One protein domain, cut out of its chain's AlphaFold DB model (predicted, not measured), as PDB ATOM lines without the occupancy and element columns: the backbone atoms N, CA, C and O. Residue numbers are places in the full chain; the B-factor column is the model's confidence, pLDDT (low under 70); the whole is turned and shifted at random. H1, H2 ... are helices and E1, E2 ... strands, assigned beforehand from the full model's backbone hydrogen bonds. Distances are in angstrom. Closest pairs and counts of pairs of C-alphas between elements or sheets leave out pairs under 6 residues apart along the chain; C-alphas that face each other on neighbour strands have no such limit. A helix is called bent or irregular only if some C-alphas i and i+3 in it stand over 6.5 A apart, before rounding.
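This is residues 5 to 84 of the 85 residues of an uncharacterized protein of Desulfurococcales archaeon (UniProt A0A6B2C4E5). A small, twisted sheet of four short strands lies between two helices, H1 covering one face and the much longer H2 the other. H2 makes the long axis: its residues 64 to 76 pack on the sheet, and the helix then runs on past it toward the last printed residue. The printed part has 80 residues with two named helices and four named strands, in the order E1, E2, E3, H1, E4, H2. The sheet is mixed, E1 and E2 and then E2 and E4 antiparallel, E4 and E3 parallel, and the class is mixed, helices and strands. The whole is compact by its radius of gyration of the C-alphas, 12.3 A, yet elongated in outline, spanning 43 by 23 by 19 A.

E1, residues 5 to 7, and E2, residues 15 to 18, form a hairpin at 151 degrees, with N 6 and O 16 2.9 A apart, within hydrogen-bond range. E2 is also antiparallel to E4, residues 51 to 55, with N 17 and O 53 at 2.9 A. E4 is parallel to the edge strand E3, residues 24 to 27, with N 26 and O 52 at 2.8 A. E3, H1, residues 36 to 48, and E4 make a strand-helix-strand unit, two parallel neighbour strands joined through a helix, and its crossover is right-handed. H1 is on the sheet at a height of 7.6 A, over E2 and E4 and along the strands, at 6 degrees to E2 on the local plane; its closest C-alphas to E2 are those of Ala 47 and Ser 18, 5.0 A. H2, residues 61 to 82, is on the opposite face at a height of 9.3 A, over E4, and only just along the strands, at 29 degrees to E4 on the local plane. The closest C-alphas of H2 and E4 are those of Ala 68 and Leu 54, 5.9 A. These are three layers, a sheet with helices on both faces, and H1 and H2 are apart. The O i to N i+4 pairs within hydrogen-bond range are 6 of 9 in H1 and 15 of 18 in H2.

E1 begins at C-alpha 5, (-20.079, 10.532, 43.407). E2 measures 10.0 A, E3 10.2 A and E4 12.5 A. H1 measures 17.8 A and is irregular, with C-alphas 38 and 41 7.5 A apart. H2 measures 32.5 A, from C-alpha 61 to C-alpha 82 at (-24.255, 30.979, 35.523); it is neither bent nor irregular, but only just: C-alphas 71 and 74 are 6.3 A apart.

The two C-alphas farthest apart are those of Asn 33 and Ser 84, 43.6 A. The printed part has no cut, and no link is long. The mean pLDDT of the printed part is 81.5; it is under 70 in residues 21 to 23 and 74 to 84, of which 74 to 82 belong to H2.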
ATOM      1  N   ILE A   5     -20.196  11.627  44.375       91.25
ATOM      2  CA  ILE A   5     -20.079  10.532  43.407       91.25
ATOM      3  C   ILE A   5     -21.465  10.241  42.854       91.25
ATOM      4  O   ILE A   5     -22.388   9.950  43.613       91.25
ATOM      5  N   GLU A   6     -21.602  10.327  41.539       91.69
ATOM      6  CA  GLU A   6     -22.869  10.203  40.828       91.69
ATOM      7  C   GLU A   6     -22.694   9.266  39.637       91.69
ATOM      8  O   GLU A   6     -21.622   9.200  39.036       91.69
ATOM      9  N   ARG A   7     -23.749   8.537  39.279       88.81
ATOM     10  CA  ARG A   7     -23.811   7.827  37.999       88.81
ATOM     11  C   ARG A   7     -24.641   8.667  37.043       88.81
ATOM     12  O   ARG A   7     -25.680   9.185  37.447       88.81
ATOM     13  N   SER A   8     -24.169   8.830  35.812       84.44
ATOM     14  CA  SER A   8     -24.907   9.598  34.808       84.44
ATOM     15  C   SER A   8     -26.238   8.911  34.492       84.44
ATOM     16  O   SER A   8     -26.281   7.694  34.308       84.44
ATOM     17  N   SER A   9     -27.317   9.692  34.429       83.12
ATOM     18  CA  SER A   9     -28.619   9.243  33.926       83.12
ATOM     19  C   SER A   9     -28.633   9.092  32.407       83.12
ATOM     20  O   SER A   9     -29.390   8.281  31.881       83.12
ATOM     21  N   ASP A  10     -27.790   9.861  31.717       80.50
ATOM     22  CA  ASP A  10     -27.842  10.025  30.264       80.50
ATOM     23  C   ASP A  10     -26.834   9.110  29.557       80.50
ATOM     24  O   ASP A  10     -27.061   8.686  28.426       80.50
ATOM     25  N   ILE A  11     -25.727   8.772  30.233       81.94
ATOM     26  CA  ILE A  11     -24.688   7.872  29.720       81.94
ATOM     27  C   ILE A  11     -24.555   6.662  30.642       81.94
ATOM     28  O   ILE A  11     -23.999   6.735  31.742       81.94
ATOM     29  N   SER A  12     -25.048   5.519  30.165       83.81
ATOM     30  CA  SER A  12     -24.993   4.260  30.906       83.81
ATOM     31  C   SER A  12     -23.550   3.864  31.226       83.81
ATOM     32  O   SER A  12     -22.702   3.771  30.342       83.81
ATOM     33  N   GLY A  13     -23.275   3.606  32.504       84.62
ATOM     34  CA  GLY A  13     -21.954   3.182  32.967       84.62
ATOM     35  C   GLY A  13     -20.944   4.312  33.177       84.62
ATOM     36  O   GLY A  13     -19.816   4.017  33.551       84.62
ATOM     37  N   LEU A  14     -21.316   5.582  33.000       88.94
ATOM     38  CA  LEU A  14     -20.461   6.709  33.376       88.94
ATOM     39  C   LEU A  14     -20.593   7.031  34.870       88.94
ATOM     40  O   LEU A  14     -21.695   7.274  35.372       88.94
ATOM     41  N   ILE A  15     -19.456   7.108  35.559       91.25
ATOM     42  CA  ILE A  15     -19.349   7.637  36.921       91.25
ATOM     43  C   ILE A  15     -18.750   9.045  36.869       91.25
ATOM     44  O   ILE A  15     -17.732   9.282  36.219       91.25
ATOM     45  N   ILE A  16     -19.381   9.977  37.576       89.88
ATOM     46  CA  ILE A  16     -18.961  11.367  37.725       89.88
ATOM     47  C   ILE A  16     -18.555  11.580  39.178       89.88
ATOM     48  O   ILE A  16     -19.326  11.309  40.100       89.88
ATOM     49  N   ILE A  17     -17.334  12.059  39.392       89.44
ATOM     50  CA  ILE A  17     -16.762  12.269  40.723       89.44
ATOM     51  C   ILE A  17     -16.295  13.718  40.792       89.44
ATOM     52  O   ILE A  17     -15.526  14.171  39.948       89.44
ATOM     53  N   SER A  18     -16.793  14.478  41.767       88.06
ATOM     54  CA  SER A  18     -16.517  15.915  41.848       88.06
ATOM     55  C   SER A  18     -16.297  16.406  43.273       88.06
ATOM     56  O   SER A  18     -16.975  15.965  44.201       88.06
ATOM     57  N   GLY A  19     -15.346  17.328  43.427       84.25
ATOM     58  CA  GLY A  19     -15.136  18.109  44.646       84.25
ATOM     59  C   GLY A  19     -15.887  19.445  44.635       84.25
ATOM     60  O   GLY A  19     -16.728  19.704  43.771       84.25
ATOM     61  N   SER A  20     -15.562  20.299  45.608       72.94
ATOM     62  CA  SER A  20     -16.207  21.601  45.843       72.94
ATOM     63  C   SER A  20     -15.807  22.703  44.855       72.94
ATOM     64  O   SER A  20     -16.594  23.611  44.619       72.94
ATOM     65  N   GLU A  21     -14.618  22.620  44.253       66.38
ATOM     66  CA  GLU A  21     -14.181  23.496  43.157       66.38
ATOM     67  C   GLU A  21     -13.968  22.667  41.889       66.38
ATOM     68  O   GLU A  21     -13.572  21.506  41.967       66.38
ATOM     69  N   ARG A  22     -14.249  23.245  40.716       66.94
ATOM     70  CA  ARG A  22     -14.087  22.577  39.415       66.94
ATOM     71  C   ARG A  22     -13.344  23.505  38.461       66.94
ATOM     72  O   ARG A  22     -13.959  24.384  37.862       66.94
ATOM     73  N   LYS A  23     -12.024  23.330  38.348       68.81
ATOM     74  CA  LYS A  23     -11.176  24.111  37.418       68.81
ATOM     75  C   LYS A  23     -10.857  23.348  36.135       68.81
ATOM     76  O   LYS A  23     -10.750  23.949  35.071       68.81
ATOM     77  N   PHE A  24     -10.739  22.026  36.237       79.00
ATOM     78  CA  PHE A  24     -10.377  21.138  35.138       79.00
ATOM     79  C   PHE A  24     -11.203  19.857  35.196       79.00
ATOM     80  O   PHE A  24     -11.655  19.458  36.273       79.00
ATOM     81  N   ALA A  25     -11.366  19.211  34.043       86.94
ATOM     82  CA  ALA A  25     -11.937  17.876  33.951       86.94
ATOM     83  C   ALA A  25     -10.878  16.856  33.526       86.94
ATOM     84  O   ALA A  25     -10.046  17.136  32.663       86.94
ATOM     85  N   LEU A  26     -10.937  15.673  34.128       89.62
ATOM     86  CA  LEU A  26     -10.091  14.522  33.848       89.62
ATOM     87  C   LEU A  26     -10.972  13.359  33.396       89.62
ATOM     88  O   LEU A  26     -11.911  12.979  34.094       89.62
ATOM     89  N   VAL A  27     -10.635  12.761  32.256       91.31
ATOM     90  CA  VAL A  27     -11.196  11.469  31.851       91.31
ATOM     91  C   VAL A  27     -10.297  10.375  32.413       91.31
ATOM     92  O   VAL A  27      -9.121  10.312  32.059       91.31
ATOM     93  N   LEU A  28     -10.835   9.540  33.302       93.19
ATOM     94  CA  LEU A  28     -10.089   8.460  33.939       93.19
ATOM     95  C   LEU A  28     -10.548   7.106  33.397       93.19
ATOM     96  O   LEU A  28     -11.688   6.694  33.599       93.19
ATOM     97  N   LEU A  29      -9.640   6.422  32.709       92.00
ATOM     98  CA  LEU A  29      -9.908   5.168  32.018       92.00
ATOM     99  C   LEU A  29      -9.474   3.964  32.875       92.00
ATOM    100  O   LEU A  29      -8.375   3.959  33.428       92.00
ATOM    101  N   HIS A  30     -10.331   2.946  32.983       92.25
ATOM    102  CA  HIS A  30     -10.025   1.661  33.633       92.25
ATOM    103  C   HIS A  30      -9.253   0.724  32.686       92.25
ATOM    104  O   HIS A  30      -9.343   0.888  31.482       92.25
ATOM    105  N   ALA A  31      -8.508  -0.273  33.157       90.25
ATOM    106  CA  ALA A  31      -7.818  -1.214  32.264       90.25
ATOM    107  C   ALA A  31      -8.784  -2.222  31.592       90.25
ATOM    108  O   ALA A  31      -9.987  -2.253  31.873       90.25
ATOM    109  N   PHE A  32      -8.255  -3.077  30.708       83.75
ATOM    110  CA  PHE A  32      -9.018  -4.188  30.122       83.75
ATOM    111  C   PHE A  32      -9.550  -5.122  31.226       83.75
ATOM    112  O   PHE A  32      -8.843  -5.401  32.192       83.75
ATOM    113  N   ASN A  33     -10.792  -5.600  31.078       86.31
ATOM    114  CA  ASN A  33     -11.546  -6.382  32.076       86.31
ATOM    115  C   ASN A  33     -11.864  -5.674  33.409       86.31
ATOM    116  O   ASN A  33     -12.348  -6.327  34.332       86.31
ATOM    117  N   GLN A  34     -11.633  -4.366  33.520       91.44
ATOM    118  CA  GLN A  34     -12.057  -3.573  34.676       91.44
ATOM    119  C   GLN A  34     -13.361  -2.819  34.394       91.44
ATOM    120  O   GLN A  34     -13.840  -2.749  33.262       91.44
ATOM    121  N   MET A  35     -13.937  -2.263  35.452       91.69
ATOM    122  CA  MET A  35     -15.103  -1.394  35.453       91.69
ATOM    123  C   MET A  35     -14.718  -0.005  35.986       91.69
ATOM    124  O   MET A  35     -13.728   0.144  36.702       91.69
ATOM    125  N   PRO A  36     -15.525   1.033  35.720       92.25
ATOM    126  CA  PRO A  36     -15.283   2.375  36.257       92.25
ATOM    127  C   PRO A  36     -15.172   2.442  37.786       92.25
ATOM    128  O   PRO A  36     -14.446   3.278  38.322       92.25
ATOM    129  N   ASP A  37     -15.866   1.550  38.500       93.44
ATOM    130  CA  ASP A  37     -15.792   1.464  39.961       93.44
ATOM    131  C   ASP A  37     -14.384   1.058  40.457       93.44
ATOM    132  O   ASP A  37     -13.992   1.460  41.552       93.44
ATOM    133  N   ASP A  38     -13.578   0.362  39.644       94.50
ATOM    134  CA  ASP A  38     -12.217  -0.067  40.014       94.50
ATOM    135  C   ASP A  38     -11.222   1.103  40.077       94.50
ATOM    136  O   ASP A  38     -10.254   1.070  40.837       94.50
ATOM    137  N   VAL A  39     -11.471   2.184  39.329       93.62
ATOM    138  CA  VAL A  39     -10.647   3.409  39.358       93.62
ATOM    139  C   VAL A  39     -11.201   4.479  40.303       93.62
ATOM    140  O   VAL A  39     -10.656   5.581  40.398       93.62
ATOM    141  N   ARG A  40     -12.268   4.167  41.053       93.00
ATOM    142  CA  ARG A  40     -12.972   5.119  41.925       93.00
ATOM    143  C   ARG A  40     -12.077   5.734  42.996       93.00
ATOM    144  O   ARG A  40     -12.207   6.925  43.278       93.00
ATOM    145  N   SER A  41     -11.174   4.952  43.590       93.81
ATOM    146  CA  SER A  41     -10.255   5.461  44.620       93.81
ATOM    147  C   SER A  41      -9.339   6.544  44.047       93.81
ATOM    148  O   SER A  41      -9.224   7.625  44.617       93.81
ATOM    149  N   LEU A  42      -8.751   6.289  42.875       94.19
ATOM    150  CA  LEU A  42      -7.888   7.246  42.185       94.19
ATOM    151  C   LEU A  42      -8.672   8.489  41.736       94.19
ATOM    152  O   LEU A  42      -8.221   9.615  41.933       94.19
ATOM    153  N   ALA A  43      -9.876   8.304  41.194       93.19
ATOM    154  CA  ALA A  43     -10.749   9.413  40.826       93.19
ATOM    155  C   ALA A  43     -11.135  10.293  42.027       93.19
ATOM    156  O   ALA A  43     -11.196  11.514  41.905       93.19
ATOM    157  N   THR A  44     -11.358   9.685  43.195       93.06
ATOM    158  CA  THR A  44     -11.669  10.416  44.432       93.06
ATOM    159  C   THR A  44     -10.496  11.299  44.846       93.06
ATOM    160  O   THR A  44     -10.715  12.473  45.124       93.06
ATOM    161  N   MET A  45      -9.255  10.801  44.773       92.44
ATOM    162  CA  MET A  45      -8.057  11.601  45.077       92.44
ATOM    163  C   MET A  45      -7.943  12.845  44.184       92.44
ATOM    164  O   MET A  45      -7.635  13.935  44.665       92.44
ATOM    165  N   PHE A  46      -8.216  12.723  42.882       91.62
ATOM    166  CA  PHE A  46      -8.227  13.886  41.989       91.62
ATOM    167  C   PHE A  46      -9.373  14.853  42.319       91.62
ATOM    168  O   PHE A  46      -9.172  16.068  42.340       91.62
ATOM    169  N   ALA A  47     -10.557  14.333  42.638       90.56
ATOM    170  CA  ALA A  47     -11.705  15.157  42.997       90.56
ATOM    171  C   ALA A  47     -11.534  15.915  44.317       90.56
ATOM    172  O   ALA A  47     -11.960  17.067  44.413       90.56
ATOM    173  N   GLU A  48     -10.850  15.330  45.300       90.81
ATOM    174  CA  GLU A  48     -10.444  16.019  46.532       90.81
ATOM    175  C   GLU A  48      -9.541  17.229  46.262       90.81
ATOM    176  O   GLU A  48      -9.518  18.158  47.063       90.81
ATOM    177  N   ASN A  49      -8.853  17.253  45.118       88.25
ATOM    178  CA  ASN A  49      -8.009  18.360  44.668       88.25
ATOM    179  C   ASN A  49      -8.731  19.325  43.703       88.25
ATOM    180  O   ASN A  49      -8.091  20.142  43.043       88.25
ATOM    181  N   GLY A  50     -10.065  19.255  43.606       86.94
ATOM    182  CA  GLY A  50     -10.868  20.190  42.806       86.94
ATOM    183  C   GLY A  50     -10.905  19.887  41.301       86.94
ATOM    184  O   GLY A  50     -11.135  20.782  40.477       86.94
ATOM    185  N   ILE A  51     -10.658  18.630  40.925       88.94
ATOM    186  CA  ILE A  51     -10.750  18.153  39.542       88.94
ATOM    187  C   ILE A  51     -12.081  17.418  39.355       88.94
ATOM    188  O   ILE A  51     -12.440  16.539  40.133       88.94
ATOM    189  N   LEU A  52     -12.829  17.755  38.305       90.44
ATOM    190  CA  LEU A  52     -13.982  16.957  37.893       90.44
ATOM    191  C   LEU A  52     -13.476  15.683  37.212       90.44
ATOM    192  O   LEU A  52     -12.785  15.772  36.205       90.44
ATOM    193  N   VAL A  53     -13.826  14.506  37.716       92.75
ATOM    194  CA  VAL A  53     -13.406  13.236  37.112       92.75
ATOM    195  C   VAL A  53     -14.589  12.539  36.454       92.75
ATOM    196  O   VAL A  53     -15.659  12.401  37.050       92.75
ATOM    197  N   LEU A  54     -14.376  12.090  35.221       92.88
ATOM    198  CA  LEU A  54     -15.314  11.322  34.412       92.88
ATOM    199  C   LEU A  54     -14.709   9.940  34.169       92.88
ATOM    200  O   LEU A  54     -13.678   9.828  33.507       92.88
ATOM    201  N   ALA A  55     -15.336   8.899  34.708       94.38
ATOM    202  CA  ALA A  55     -14.914   7.512  34.544       94.38
ATOM    203  C   ALA A  55     -15.968   6.751  33.718       94.38
ATOM    204  O   ALA A  55     -16.960   6.272  34.281       94.38
ATOM    205  N   PRO A  56     -15.826   6.707  32.381       93.06
ATOM    206  CA  PRO A  56     -16.760   6.025  31.492       93.06
ATOM    207  C   PRO A  56     -16.527   4.514  31.519       93.06
ATOM    208  O   PRO A  56     -15.390   4.057  31.655       93.06
ATOM    209  N   LYS A  57     -17.594   3.734  31.326       91.00
ATOM    210  CA  LYS A  57     -17.471   2.323  30.954       91.00
ATOM    211  C   LYS A  57     -17.238   2.243  29.454       91.00
ATOM    212  O   LYS A  57     -18.010   2.808  28.689       91.00
ATOM    213  N   TYR A  58     -16.225   1.499  29.037       87.69
ATOM    214  CA  TYR A  58     -15.897   1.404  27.622       87.69
ATOM    215  C   TYR A  58     -15.366   0.025  27.238       87.69
ATOM    216  O   TYR A  58     -14.881  -0.736  28.076       87.69
ATOM    217  N   VAL A  59     -15.482  -0.290  25.947       82.94
ATOM    218  CA  VAL A  59     -14.889  -1.495  25.338       82.94
ATOM    219  C   VAL A  59     -13.626  -1.132  24.549       82.94
ATOM    220  O   VAL A  59     -12.670  -1.901  24.532       82.94
ATOM    221  N   ASP A  60     -13.600   0.071  23.968       81.00
ATOM    222  CA  ASP A  60     -12.447   0.696  23.312       81.00
ATOM    223  C   ASP A  60     -12.131   2.032  24.007       81.00
ATOM    224  O   ASP A  60     -13.037   2.794  24.350       81.00
ATOM    225  N   ALA A  61     -10.852   2.331  24.239       77.25
ATOM    226  CA  ALA A  61     -10.429   3.578  24.872       77.25
ATOM    227  C   ALA A  61     -10.927   4.822  24.112       77.25
ATOM    228  O   ALA A  61     -11.283   5.820  24.743       77.25
ATOM    229  N   ALA A  62     -11.007   4.763  22.776       80.75
ATOM    230  CA  ALA A  62     -11.540   5.863  21.969       80.75
ATOM    231  C   ALA A  62     -13.031   6.121  22.255       80.75
ATOM    232  O   ALA A  62     -13.458   7.274  22.355       80.75
ATOM    233  N   ASP A  63     -13.812   5.057  22.444       82.00
ATOM    234  CA  ASP A  63     -15.220   5.130  22.845       82.00
ATOM    235  C   ASP A  63     -15.360   5.752  24.244       82.00
ATOM    236  O   ASP A  63     -16.113   6.711  24.427       82.00
ATOM    237  N   GLY A  64     -14.532   5.316  25.200       79.31
ATOM    238  CA  GLY A  64     -14.510   5.887  26.548       79.31
ATOM    239  C   GLY A  64     -14.276   7.399  26.551       79.31
ATOM    240  O   GLY A  64     -15.021   8.153  27.183       79.31
ATOM    241  N   VAL A  65     -13.290   7.879  25.790       80.88
ATOM    242  CA  VAL A  65     -13.007   9.320  25.694       80.88
ATOM    243  C   VAL A  65     -14.179  10.089  25.072       80.88
ATOM    244  O   VAL A  65     -14.561  11.139  25.594       80.88
ATOM    245  N   ASN A  66     -14.798   9.570  24.009       84.81
ATOM    246  CA  ASN A  66     -15.939  10.224  23.357       84.81
ATOM    247  C   ASN A  66     -17.159  10.339  24.280       84.81
ATOM    248  O   ASN A  66     -17.802  11.394  24.323       84.81
ATOM    249  N   GLN A  67     -17.456   9.293  25.055       80.38
ATOM    250  CA  GLN A  67     -18.517   9.326  26.063       80.38
ATOM    251  C   GLN A  67     -18.245  10.394  27.127       80.38
ATOM    252  O   GLN A  67     -19.125  11.193  27.453       80.38
ATOM    253  N   ALA A  68     -17.007  10.474  27.623       82.56
ATOM    254  CA  ALA A  68     -16.638  11.461  28.629       82.56
ATOM    255  C   ALA A  68     -16.699  12.906  28.095       82.56
ATOM    256  O   ALA A  68     -17.218  13.791  28.773       82.56
ATOM    257  N   ILE A  69     -16.248  13.161  26.862       81.81
ATOM    258  CA  ILE A  69     -16.373  14.484  26.222       81.81
ATOM    259  C   ILE A  69     -17.846  14.873  26.049       81.81
ATOM    260  O   ILE A  69     -18.216  16.027  26.292       81.81
ATOM    261  N   SER A  70     -18.689  13.914  25.661       81.12
ATOM    262  CA  SER A  70     -20.126  14.136  25.469       81.12
ATOM    263  C   SER A  70     -20.827  14.497  26.778       81.12
ATOM    264  O   SER A  70     -21.685  15.373  26.775       81.12
ATOM    265  N   ALA A  71     -20.411  13.904  27.902       75.88
ATOM    266  CA  ALA A  71     -20.877  14.293  29.235       75.88
ATOM    267  C   ALA A  71     -20.306  15.637  29.715       75.88
ATOM    268  O   ALA A  71     -20.969  16.363  30.454       75.88
ATOM    269  N   TYR A  72     -19.080  15.984  29.316       76.50
ATOM    270  CA  TYR A  72     -18.441  17.225  29.752       76.50
ATOM    271  C   TYR A  72     -19.015  18.475  29.075       76.50
ATOM    272  O   TYR A  72     -19.149  19.511  29.727       76.50
ATOM    273  N   ARG A  73     -19.373  18.401  27.784       70.81
ATOM    274  CA  ARG A  73     -19.964  19.528  27.033       70.81
ATOM    275  C   ARG A  73     -21.131  20.217  27.764       70.81
ATOM    276  O   ARG A  73     -20.997  21.406  28.045       70.81
ATOM    277  N   PRO A  74     -22.204  19.510  28.163       61.06
ATOM    278  CA  PRO A  74     -23.319  20.140  28.868       61.06
ATOM    279  C   PRO A  74     -22.920  20.685  30.248       61.06
ATOM    280  O   PRO A  74     -23.456  21.703  30.680       61.06
ATOM    281  N   ALA A  75     -21.940  20.072  30.924       57.84
ATOM    282  CA  ALA A  75     -21.430  20.572  32.202       57.84
ATOM    283  C   ALA A  75     -20.679  21.910  32.059       57.84
ATOM    284  O   ALA A  75     -20.779  22.765  32.940       57.84
ATOM    285  N   LYS A  76     -19.958  22.110  30.948       56.97
ATOM    286  CA  LYS A  76     -19.288  23.378  30.627       56.97
ATOM    287  C   LYS A  76     -20.293  24.462  30.231       56.97
ATOM    288  O   LYS A  76     -20.170  25.597  30.689       56.97
ATOM    289  N   ASP A  77     -21.290  24.113  29.423       55.12
ATOM    290  CA  ASP A  77     -22.292  25.070  28.942       55.12
ATOM    291  C   ASP A  77     -23.176  25.582  30.092       55.12
ATOM    292  O   ASP A  77     -23.403  26.785  30.203       55.12
ATOM    293  N   ALA A  78     -23.553  24.710  31.034       49.31
ATOM    294  CA  ALA A  78     -24.263  25.110  32.249       49.31
ATOM    295  C   ALA A  78     -23.446  26.078  33.130       49.31
ATOM    296  O   ALA A  78     -24.011  26.979  33.743       49.31
ATOM    297  N   GLN A  79     -22.117  25.940  33.182       48.91
ATOM    298  CA  GLN A  79     -21.241  26.820  33.965       48.91
ATOM    299  C   GLN A  79     -21.049  28.203  33.313       48.91
ATOM    300  O   GLN A  79     -20.902  29.208  34.017       48.91
ATOM    301  N   ALA A  80     -21.103  28.272  31.979       49.00
ATOM    302  CA  ALA A  80     -21.031  29.524  31.229       49.00
ATOM    303  C   ALA A  80     -22.288  30.387  31.429       49.00
ATOM    304  O   ALA A  80     -22.171  31.599  31.604       49.00
ATOM    305  N   THR A  81     -23.474  29.771  31.483       44.34
ATOM    306  CA  THR A  81     -24.746  30.481  31.717       44.34
ATOM    307  C   THR A  81     -24.834  31.094  33.120       44.34
ATOM    308  O   THR A  81     -25.402  32.166  33.277       44.34
ATOM    309  N   ILE A  82     -24.234  30.467  34.137       48.62
ATOM    310  CA  ILE A  82     -24.255  30.979  35.523       48.62
ATOM    311  C   ILE A  82     -23.278  32.155  35.708       48.62
ATOM    312  O   ILE A  82     -23.496  33.008  36.557       48.62
ATOM    313  N   SER A  83     -22.208  32.225  34.911       46.84
ATOM    314  CA  SER A  83     -21.204  33.302  35.001       46.84
ATOM    315  C   SER A  83     -21.552  34.551  34.175       46.84
ATOM    316  O   SER A  83     -20.756  35.486  34.136       46.84
ATOM    317  N   SER A  84     -22.686  34.555  33.464       49.53
ATOM    318  CA  SER A  84     -23.099  35.640  32.559       49.53
ATOM    319  C   SER A  84     -24.427  36.321  32.936       49.53
ATOM    320  O   SER A  84     -24.921  37.138  32.158       49.53
TER     321      SER A  84